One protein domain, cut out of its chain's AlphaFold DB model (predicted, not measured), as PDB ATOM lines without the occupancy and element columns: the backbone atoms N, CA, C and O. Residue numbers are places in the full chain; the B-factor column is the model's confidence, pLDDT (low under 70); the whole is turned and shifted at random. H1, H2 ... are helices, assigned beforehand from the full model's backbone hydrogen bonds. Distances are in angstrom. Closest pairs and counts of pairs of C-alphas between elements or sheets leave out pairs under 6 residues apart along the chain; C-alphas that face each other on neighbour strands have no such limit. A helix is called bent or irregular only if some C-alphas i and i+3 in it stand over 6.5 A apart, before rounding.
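This is residues 641 to 702 of the 703 residues of an uncharacterized protein of Stylonychia lemnae (UniProt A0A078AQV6). Two long helices lie side by side as a narrow U: H2, the longer by residues, folds back alongside H1 after a tight turn at one end of the rod. The two arms are loosely set, near each other with no pair of C-alphas within 8 A, and residues 667 to 673 at the turn and 697 to 702 at the far end of H2 stick out. The printed part has 62 residues with two named helices, H1 then H2 along the chain, and no named strand; the class is all helix. The whole is loose, with a radius of gyration of the C-alphas of 15.2 A, and spans 50 by 20 by 8 A.

H2, residues 672 to 700, has the N-to-C direction (-0.80, 0.29, -0.53). H1, residues 641 to 667, has the N-to-C direction (0.79, -0.44, 0.43). The two helices are near each other, with 23 pairs of C-alphas within 10 A; no pair is within 8 A, but only just, the closest being 8.2 A apart. The link from H1 to H2, with 4 residues between them, is tight. In H1 every O i to N i+4 pair is within hydrogen-bond range; in H2 it is 22 of 25.

H2 measures 44.2 A from C-alpha 672 at (-15.104, -59.485, 49.719) to C-alpha 700 at (-50.375, -46.351, 26.590). It is irregular: C-alphas 673 and 676 are 7.2 A apart, and its line is a rough one. H1 measures 38.3 A and begins with C-alpha 641 at (-42.976, -36.090, 28.693).

The two C-alphas farthest apart, those of Thr 670 and Arg 702, are 50.5 A apart, while the first and last printed C-alphas, those of Val 641 and Arg 702, are 14.9 A apart. The printed part has no cut. The mean pLDDT of the printed part is 70.3, and residues 662 to 682, 699 and 701 to 702 are under 70.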
ATOM      1  N   VAL A 641     -43.042 -34.860  27.888       77.62
ATOM      2  CA  VAL A 641     -42.976 -36.090  28.693       77.62
ATOM      3  C   VAL A 641     -41.828 -36.964  28.200       77.62
ATOM      4  O   VAL A 641     -40.975 -37.299  29.011       77.62
ATOM      5  N   LYS A 642     -41.744 -37.247  26.892       83.62
ATOM      6  CA  LYS A 642     -40.657 -38.053  26.321       83.62
ATOM      7  C   LYS A 642     -39.269 -37.475  26.628       83.62
ATOM      8  O   LYS A 642     -38.415 -38.207  27.107       83.62
ATOM      9  N   GLU A 643     -39.065 -36.174  26.420       82.31
ATOM     10  CA  GLU A 643     -37.795 -35.494  26.726       82.31
ATOM     11  C   GLU A 643     -37.413 -35.626  28.213       82.31
ATOM     12  O   GLU A 643     -36.250 -35.872  28.527       82.31
ATOM     13  N   ASN A 644     -38.385 -35.538  29.133       77.62
ATOM     14  CA  ASN A 644     -38.141 -35.785  30.557       77.62
ATOM     15  C   ASN A 644     -37.811 -37.264  30.845       77.62
ATOM     16  O   ASN A 644     -36.951 -37.532  31.682       77.62
ATOM     17  N   THR A 645     -38.472 -38.225  30.187       76.94
ATOM     18  CA  THR A 645     -38.174 -39.660  30.357       76.94
ATOM     19  C   THR A 645     -36.769 -39.985  29.857       76.94
ATOM     20  O   THR A 645     -36.012 -40.647  30.563       76.94
ATOM     21  N   ASP A 646     -36.389 -39.464  28.688       79.25
ATOM     22  CA  ASP A 646     -35.061 -39.637  28.096       79.25
ATOM     23  C   ASP A 646     -33.972 -39.005  28.997       79.25
ATOM     24  O   ASP A 646     -32.915 -39.606  29.213       79.25
ATOM     25  N   GLU A 647     -34.237 -37.840  29.614       81.88
ATOM     26  CA  GLU A 647     -33.339 -37.222  30.606       81.88
ATOM     27  C   GLU A 647     -33.186 -38.093  31.869       81.88
ATOM     28  O   GLU A 647     -32.070 -38.271  32.365       81.88
ATOM     29  N   VAL A 648     -34.282 -38.658  32.388       79.75
ATOM     30  CA  VAL A 648     -34.254 -39.553  33.558       79.75
ATOM     31  C   VAL A 648     -33.492 -40.840  33.246       79.75
ATOM     32  O   VAL A 648     -32.583 -41.181  33.997       79.75
ATOM     33  N   LEU A 649     -33.770 -41.501  32.119       78.69
ATOM     34  CA  LEU A 649     -33.052 -42.705  31.683       78.69
ATOM     35  C   LEU A 649     -31.550 -42.440  31.516       78.69
ATOM     36  O   LEU A 649     -30.728 -43.221  31.997       78.69
ATOM     37  N   THR A 650     -31.178 -41.301  30.924       81.38
ATOM     38  CA  THR A 650     -29.770 -40.895  30.777       81.38
ATOM     39  C   THR A 650     -29.095 -40.679  32.137       81.38
ATOM     40  O   THR A 650     -27.943 -41.070  32.333       81.38
ATOM     41  N   ARG A 651     -29.802 -40.096  33.116       75.12
ATOM     42  CA  ARG A 651     -29.295 -39.945  34.491       75.12
ATOM     43  C   ARG A 651     -29.159 -41.289  35.201       75.12
ATOM     44  O   ARG A 651     -28.126 -41.509  35.827       75.12
ATOM     45  N   THR A 652     -30.130 -42.191  35.072       75.12
ATOM     46  CA  THR A 652     -30.067 -43.544  35.649       75.12
ATOM     47  C   THR A 652     -28.890 -44.333  35.074       75.12
ATOM     48  O   THR A 652     -28.104 -44.884  35.839       75.12
ATOM     49  N   ALA A 653     -28.679 -44.294  33.754       74.88
ATOM     50  CA  ALA A 653     -27.513 -44.901  33.105       74.88
ATOM     51  C   ALA A 653     -26.181 -44.264  33.553       74.88
ATOM     52  O   ALA A 653     -25.190 -44.961  33.754       74.88
ATOM     53  N   SER A 654     -26.147 -42.945  33.776       77.62
ATOM     54  CA  SER A 654     -24.967 -42.257  34.322       77.62
ATOM     55  C   SER A 654     -24.662 -42.668  35.771       77.62
ATOM     56  O   SER A 654     -23.506 -42.907  36.112       77.62
ATOM     57  N   VAL A 655     -25.690 -42.830  36.615       75.62
ATOM     58  CA  VAL A 655     -25.546 -43.341  37.992       75.62
ATOM     59  C   VAL A 655     -25.105 -44.806  37.992       75.62
ATOM     60  O   VAL A 655     -24.242 -45.165  38.789       75.62
ATOM     61  N   MET A 656     -25.638 -45.632  37.086       72.44
ATOM     62  CA  MET A 656     -25.201 -47.015  36.880       72.44
ATOM     63  C   MET A 656     -23.717 -47.064  36.501       72.44
ATOM     64  O   MET A 656     -22.945 -47.693  37.213       72.44
ATOM     65  N   ASN A 657     -23.290 -46.326  35.470       75.00
ATOM     66  CA  ASN A 657     -21.885 -46.260  35.054       75.00
ATOM     67  C   ASN A 657     -20.964 -45.710  36.157       75.00
ATOM     68  O   ASN A 657     -19.844 -46.188  36.320       75.00
ATOM     69  N   PHE A 658     -21.419 -44.723  36.936       77.44
ATOM     70  CA  PHE A 658     -20.653 -44.181  38.060       77.44
ATOM     71  C   PHE A 658     -20.490 -45.206  39.189       77.44
ATOM     72  O   PHE A 658     -19.370 -45.419  39.651       77.44
ATOM     73  N   LYS A 659     -21.575 -45.881  39.595       70.94
ATOM     74  CA  LYS A 659     -21.521 -46.968  40.583       70.94
ATOM     75  C   LYS A 659     -20.667 -48.124  40.077       70.94
ATOM     76  O   LYS A 659     -19.785 -48.562  40.795       70.94
ATOM     77  N   GLN A 660     -20.870 -48.577  38.842       71.31
ATOM     78  CA  GLN A 660     -20.090 -49.651  38.227       71.31
ATOM     79  C   GLN A 660     -18.600 -49.297  38.166       71.31
ATOM     80  O   GLN A 660     -17.767 -50.154  38.441       71.31
ATOM     81  N   LYS A 661     -18.256 -48.032  37.887       76.00
ATOM     82  CA  LYS A 661     -16.872 -47.558  37.965       76.00
ATOM     83  C   LYS A 661     -16.335 -47.583  39.398       76.00
ATOM     84  O   LYS A 661     -15.277 -48.158  39.601       76.00
ATOM     85  N   GLN A 662     -17.061 -47.046  40.382       68.12
ATOM     86  CA  GLN A 662     -16.652 -47.145  41.792       68.12
ATOM     87  C   GLN A 662     -16.482 -48.601  42.240       68.12
ATOM     88  O   GLN A 662     -15.569 -48.903  42.994       68.12
ATOM     89  N   LEU A 663     -17.329 -49.508  41.752       59.34
ATOM     90  CA  LEU A 663     -17.263 -50.938  42.035       59.34
ATOM     91  C   LEU A 663     -16.075 -51.618  41.339       59.34
ATOM     92  O   LEU A 663     -15.476 -52.499  41.935       59.34
ATOM     93  N   LEU A 664     -15.693 -51.201  40.130       66.88
ATOM     94  CA  LEU A 664     -14.455 -51.630  39.462       66.88
ATOM     95  C   LEU A 664     -13.205 -51.099  40.176       66.88
ATOM     96  O   LEU A 664     -12.261 -51.856  40.386       66.88
ATOM     97  N   ASP A 665     -13.218 -49.829  40.585       58.91
ATOM     98  CA  ASP A 665     -12.155 -49.214  41.384       58.91
ATOM     99  C   ASP A 665     -12.007 -49.959  42.734       58.91
ATOM    100  O   ASP A 665     -10.891 -50.251  43.151       58.91
ATOM    101  N   ILE A 666     -13.126 -50.377  43.343       55.44
ATOM    102  CA  ILE A 666     -13.195 -51.253  44.526       55.44
ATOM    103  C   ILE A 666     -12.718 -52.684  44.238       55.44
ATOM    104  O   ILE A 666     -11.972 -53.231  45.032       55.44
ATOM    105  N   PHE A 667     -13.117 -53.334  43.141       49.75
ATOM    106  CA  PHE A 667     -12.733 -54.731  42.874       49.75
ATOM    107  C   PHE A 667     -11.244 -54.897  42.537       49.75
ATOM    108  O   PHE A 667     -10.713 -55.999  42.680       49.75
ATOM    109  N   ASN A 668     -10.563 -53.815  42.144       54.59
ATOM    110  CA  ASN A 668      -9.103 -53.774  42.062       54.59
ATOM    111  C   ASN A 668      -8.429 -53.786  43.454       54.59
ATOM    112  O   ASN A 668      -7.260 -54.157  43.556       54.59
ATOM    113  N   GLU A 669      -9.157 -53.452  44.526       51.16
ATOM    114  CA  GLU A 669      -8.768 -53.632  45.930       51.16
ATOM    115  C   GLU A 669      -9.599 -54.769  46.553       51.16
ATOM    116  O   GLU A 669     -10.658 -54.552  47.133       51.16
ATOM    117  N   THR A 670      -9.135 -56.016  46.424       47.62
ATOM    118  CA  THR A 670      -9.885 -57.227  46.813       47.62
ATOM    119  C   THR A 670     -10.348 -57.259  48.285       47.62
ATOM    120  O   THR A 670      -9.690 -57.866  49.129       47.62
ATOM    121  N   ASP A 671     -11.529 -56.703  48.575       50.75
ATOM    122  CA  ASP A 671     -12.268 -56.886  49.829       50.75
ATOM    123  C   ASP A 671     -13.677 -57.449  49.555       50.75
ATOM    124  O   ASP A 671     -14.574 -56.800  49.010       50.75
ATOM    125  N   SER A 672     -13.884 -58.704  49.959       51.53
ATOM    126  CA  SER A 672     -15.104 -59.485  49.719       51.53
ATOM    127  C   SER A 672     -16.340 -58.979  50.479       51.53
ATOM    128  O   SER A 672     -17.459 -59.452  50.243       51.53
ATOM    129  N   ARG A 673     -16.173 -57.987  51.363       57.03
ATOM    130  CA  ARG A 673     -17.230 -57.398  52.203       57.03
ATOM    131  C   ARG A 673     -18.250 -56.545  51.444       57.03
ATOM    132  O   ARG A 673     -19.318 -56.279  51.988       57.03
ATOM    133  N   LEU A 674     -17.965 -56.143  50.204       55.34
ATOM    134  CA  LEU A 674     -18.817 -55.229  49.419       55.34
ATOM    135  C   LEU A 674     -19.893 -55.943  48.570       55.34
ATOM    136  O   LEU A 674     -20.834 -55.317  48.081       55.34
ATOM    137  N   THR A 675     -19.831 -57.277  48.496       55.78
ATOM    138  CA  THR A 675     -20.801 -58.167  47.825       55.78
ATOM    139  C   THR A 675     -22.287 -57.957  48.208       55.78
ATOM    140  O   THR A 675     -23.139 -58.112  47.330       55.78
ATOM    141  N   PRO A 676     -22.665 -57.602  49.457       54.47
ATOM    142  CA  PRO A 676     -24.065 -57.329  49.805       54.47
ATOM    143  C   PRO A 676     -24.597 -56.019  49.203       54.47
ATOM    144  O   PRO A 676     -25.725 -55.980  48.720       54.47
ATOM    145  N   ILE A 677     -23.767 -54.969  49.178       58.16
ATOM    146  CA  ILE A 677     -24.139 -53.623  48.705       58.16
ATOM    147  C   ILE A 677     -24.367 -53.619  47.187       58.16
ATOM    148  O   ILE A 677     -25.234 -52.901  46.691       58.16
ATOM    149  N   LEU A 678     -23.641 -54.473  46.458       54.16
ATOM    150  CA  LEU A 678     -23.893 -54.780  45.047       54.16
ATOM    151  C   LEU A 678     -25.327 -55.279  44.822       54.16
ATOM    152  O   LEU A 678     -26.085 -54.654  44.086       54.16
ATOM    153  N   LYS A 679     -25.734 -56.339  45.533       60.44
ATOM    154  CA  LYS A 679     -27.068 -56.948  45.385       60.44
ATOM    155  C   LYS A 679     -28.210 -56.001  45.755       60.44
ATOM    156  O   LYS A 679     -29.274 -56.055  45.145       60.44
ATOM    157  N   GLU A 680     -28.007 -55.141  46.750       64.62
ATOM    158  CA  GLU A 680     -28.992 -54.125  47.141       64.62
ATOM    159  C   GLU A 680     -29.055 -52.965  46.128       64.62
ATOM    160  O   GLU A 680     -30.134 -52.449  45.824       64.62
ATOM    161  N   GLY A 681     -27.913 -52.608  45.530       67.00
ATOM    162  CA  GLY A 681     -27.821 -51.674  44.411       67.00
ATOM    163  C   GLY A 681     -28.566 -52.156  43.166       67.00
ATOM    164  O   GLY A 681     -29.370 -51.395  42.630       67.00
ATOM    165  N   ASP A 682     -28.337 -53.405  42.755       68.19
ATOM    166  CA  ASP A 682     -28.987 -54.033  41.599       68.19
ATOM    167  C   ASP A 682     -30.504 -54.144  41.814       68.19
ATOM    168  O   ASP A 682     -31.280 -53.658  40.996       68.19
ATOM    169  N   LYS A 683     -30.944 -54.631  42.985       73.50
ATOM    170  CA  LYS A 683     -32.372 -54.713  43.344       73.50
ATOM    171  C   LYS A 683     -33.084 -53.358  43.276       73.50
ATOM    172  O   LYS A 683     -34.206 -53.275  42.788       73.50
ATOM    173  N   THR A 684     -32.430 -52.287  43.733       73.19
ATOM    174  CA  THR A 684     -32.988 -50.925  43.647       73.19
ATOM    175  C   THR A 684     -33.125 -50.466  42.189       73.19
ATOM    176  O   THR A 684     -34.066 -49.749  41.847       73.19
ATOM    177  N   ILE A 685     -32.190 -50.859  41.315       70.56
ATOM    178  CA  ILE A 685     -32.219 -50.531  39.883       70.56
ATOM    179  C   ILE A 685     -33.365 -51.275  39.190       70.56
ATOM    180  O   ILE A 685     -34.129 -50.630  38.470       70.56
ATOM    181  N   ASP A 686     -33.527 -52.572  39.458       79.00
ATOM    182  CA  ASP A 686     -34.610 -53.396  38.909       79.00
ATOM    183  C   ASP A 686     -35.989 -52.859  39.330       79.00
ATOM    184  O   ASP A 686     -36.835 -52.590  38.477       79.00
ATOM    185  N   GLU A 687     -36.186 -52.568  40.624       81.50
ATOM    186  CA  GLU A 687     -37.425 -51.961  41.142       81.50
ATOM    187  C   GLU A 687     -37.738 -50.608  40.472       81.50
ATOM    188  O   GLU A 687     -38.888 -50.333  40.121       81.50
ATOM    189  N   THR A 688     -36.719 -49.774  40.225       78.12
ATOM    190  CA  THR A 688     -36.900 -48.484  39.533       78.12
ATOM    191  C   THR A 688     -37.236 -48.676  38.047       78.12
ATOM    192  O   THR A 688     -38.004 -47.898  37.475       78.12
ATOM    193  N   TYR A 689     -36.660 -49.690  37.397       85.50
ATOM    194  CA  TYR A 689     -36.910 -49.987  35.987       85.50
ATOM    195  C   TYR A 689     -38.338 -50.504  35.770       85.50
ATOM    196  O   TYR A 689     -39.042 -50.007  34.885       85.50
ATOM    197  N   ASP A 690     -38.798 -51.419  36.625       84.81
ATOM    198  CA  ASP A 690     -40.161 -51.954  36.599       84.81
ATOM    199  C   ASP A 690     -41.214 -50.869  36.878       84.81
ATOM    200  O   ASP A 690     -42.244 -50.816  36.198       84.81
ATOM    201  N   GLU A 691     -40.952 -49.942  37.808       84.44
ATOM    202  CA  GLU A 691     -41.863 -48.822  38.082       84.44
ATOM    203  C   GLU A 691     -41.987 -47.873  36.869       84.44
ATOM    204  O   GLU A 691     -43.091 -47.443  36.517       84.44
ATOM    205  N   ILE A 692     -40.884 -47.610  36.153       82.94
ATOM    206  CA  ILE A 692     -40.892 -46.829  34.903       82.94
ATOM    207  C   ILE A 692     -41.665 -47.560  33.793       82.94
ATOM    208  O   ILE A 692     -42.483 -46.935  33.111       82.94
ATOM    209  N   GLN A 693     -41.461 -48.870  33.618       81.62
ATOM    210  CA  GLN A 693     -42.191 -49.668  32.623       81.62
ATOM    211  C   GLN A 693     -43.696 -49.726  32.926       81.62
ATOM    212  O   GLN A 693     -44.519 -49.518  32.029       81.62
ATOM    213  N   GLY A 694     -44.074 -49.911  34.195       82.25
ATOM    214  CA  GLY A 694     -45.469 -49.877  34.637       82.25
ATOM    215  C   GLY A 694     -46.139 -48.521  34.390       82.25
ATOM    216  O   GLY A 694     -47.289 -48.464  33.941       82.25
ATOM    217  N   LEU A 695     -45.421 -47.413  34.607       77.31
ATOM    218  CA  LEU A 695     -45.907 -46.068  34.286       77.31
ATOM    219  C   LEU A 695     -46.097 -45.859  32.776       77.31
ATOM    220  O   LEU A 695     -47.117 -45.292  32.376       77.31
ATOM    221  N   LEU A 696     -45.176 -46.342  31.936       77.25
ATOM    222  CA  LEU A 696     -45.292 -46.262  30.475       77.25
ATOM    223  C   LEU A 696     -46.507 -47.055  29.961       77.25
ATOM    224  O   LEU A 696     -47.362 -46.477  29.285       77.25
ATOM    225  N   GLN A 697     -46.671 -48.316  30.372       80.38
ATOM    226  CA  GLN A 697     -47.838 -49.136  30.006       80.38
ATOM    227  C   GLN A 697     -49.169 -48.538  30.509       80.38
ATOM    228  O   GLN A 697     -50.192 -48.592  29.819       80.38
ATOM    229  N   SER A 698     -49.172 -47.904  31.688       74.00
ATOM    230  CA  SER A 698     -50.345 -47.201  32.237       74.00
ATOM    231  C   SER A 698     -50.713 -45.927  31.460       74.00
ATOM    232  O   SER A 698     -51.860 -45.480  31.523       74.00
ATOM    233  N   MET A 699     -49.775 -45.334  30.711       69.12
ATOM    234  CA  MET A 699     -50.060 -44.223  29.796       69.12
ATOM    235  C   MET A 699     -50.530 -44.701  28.419       69.12
ATOM    236  O   MET A 699     -51.441 -44.091  27.862       69.12
ATOM    237  N   GLU A 700     -49.952 -45.777  27.878       72.69
ATOM    238  CA  GLU A 700     -50.375 -46.351  26.590       72.69
ATOM    239  C   GLU A 700     -51.805 -46.903  26.654       72.69
ATOM    240  O   GLU A 700     -52.612 -46.632  25.772       72.69
ATOM    241  N   SER A 701     -52.171 -47.569  27.754       63.69
ATOM    242  CA  SER A 701     -53.531 -48.086  28.000       63.69
ATOM    243  C   SER A 701     -54.608 -47.014  28.260       63.69
ATOM    244  O   SER A 701     -55.766 -47.353  28.513       63.69
ATOM    245  N   ARG A 702     -54.256 -45.720  28.209       59.62
ATOM    246  CA  ARG A 702     -55.176 -44.575  28.380       59.62
ATOM    247  C   ARG A 702     -55.345 -43.721  27.117       59.62
ATOM    248  O   ARG A 702     -55.981 -42.664  27.206       59.62
TER     249      ARG A 702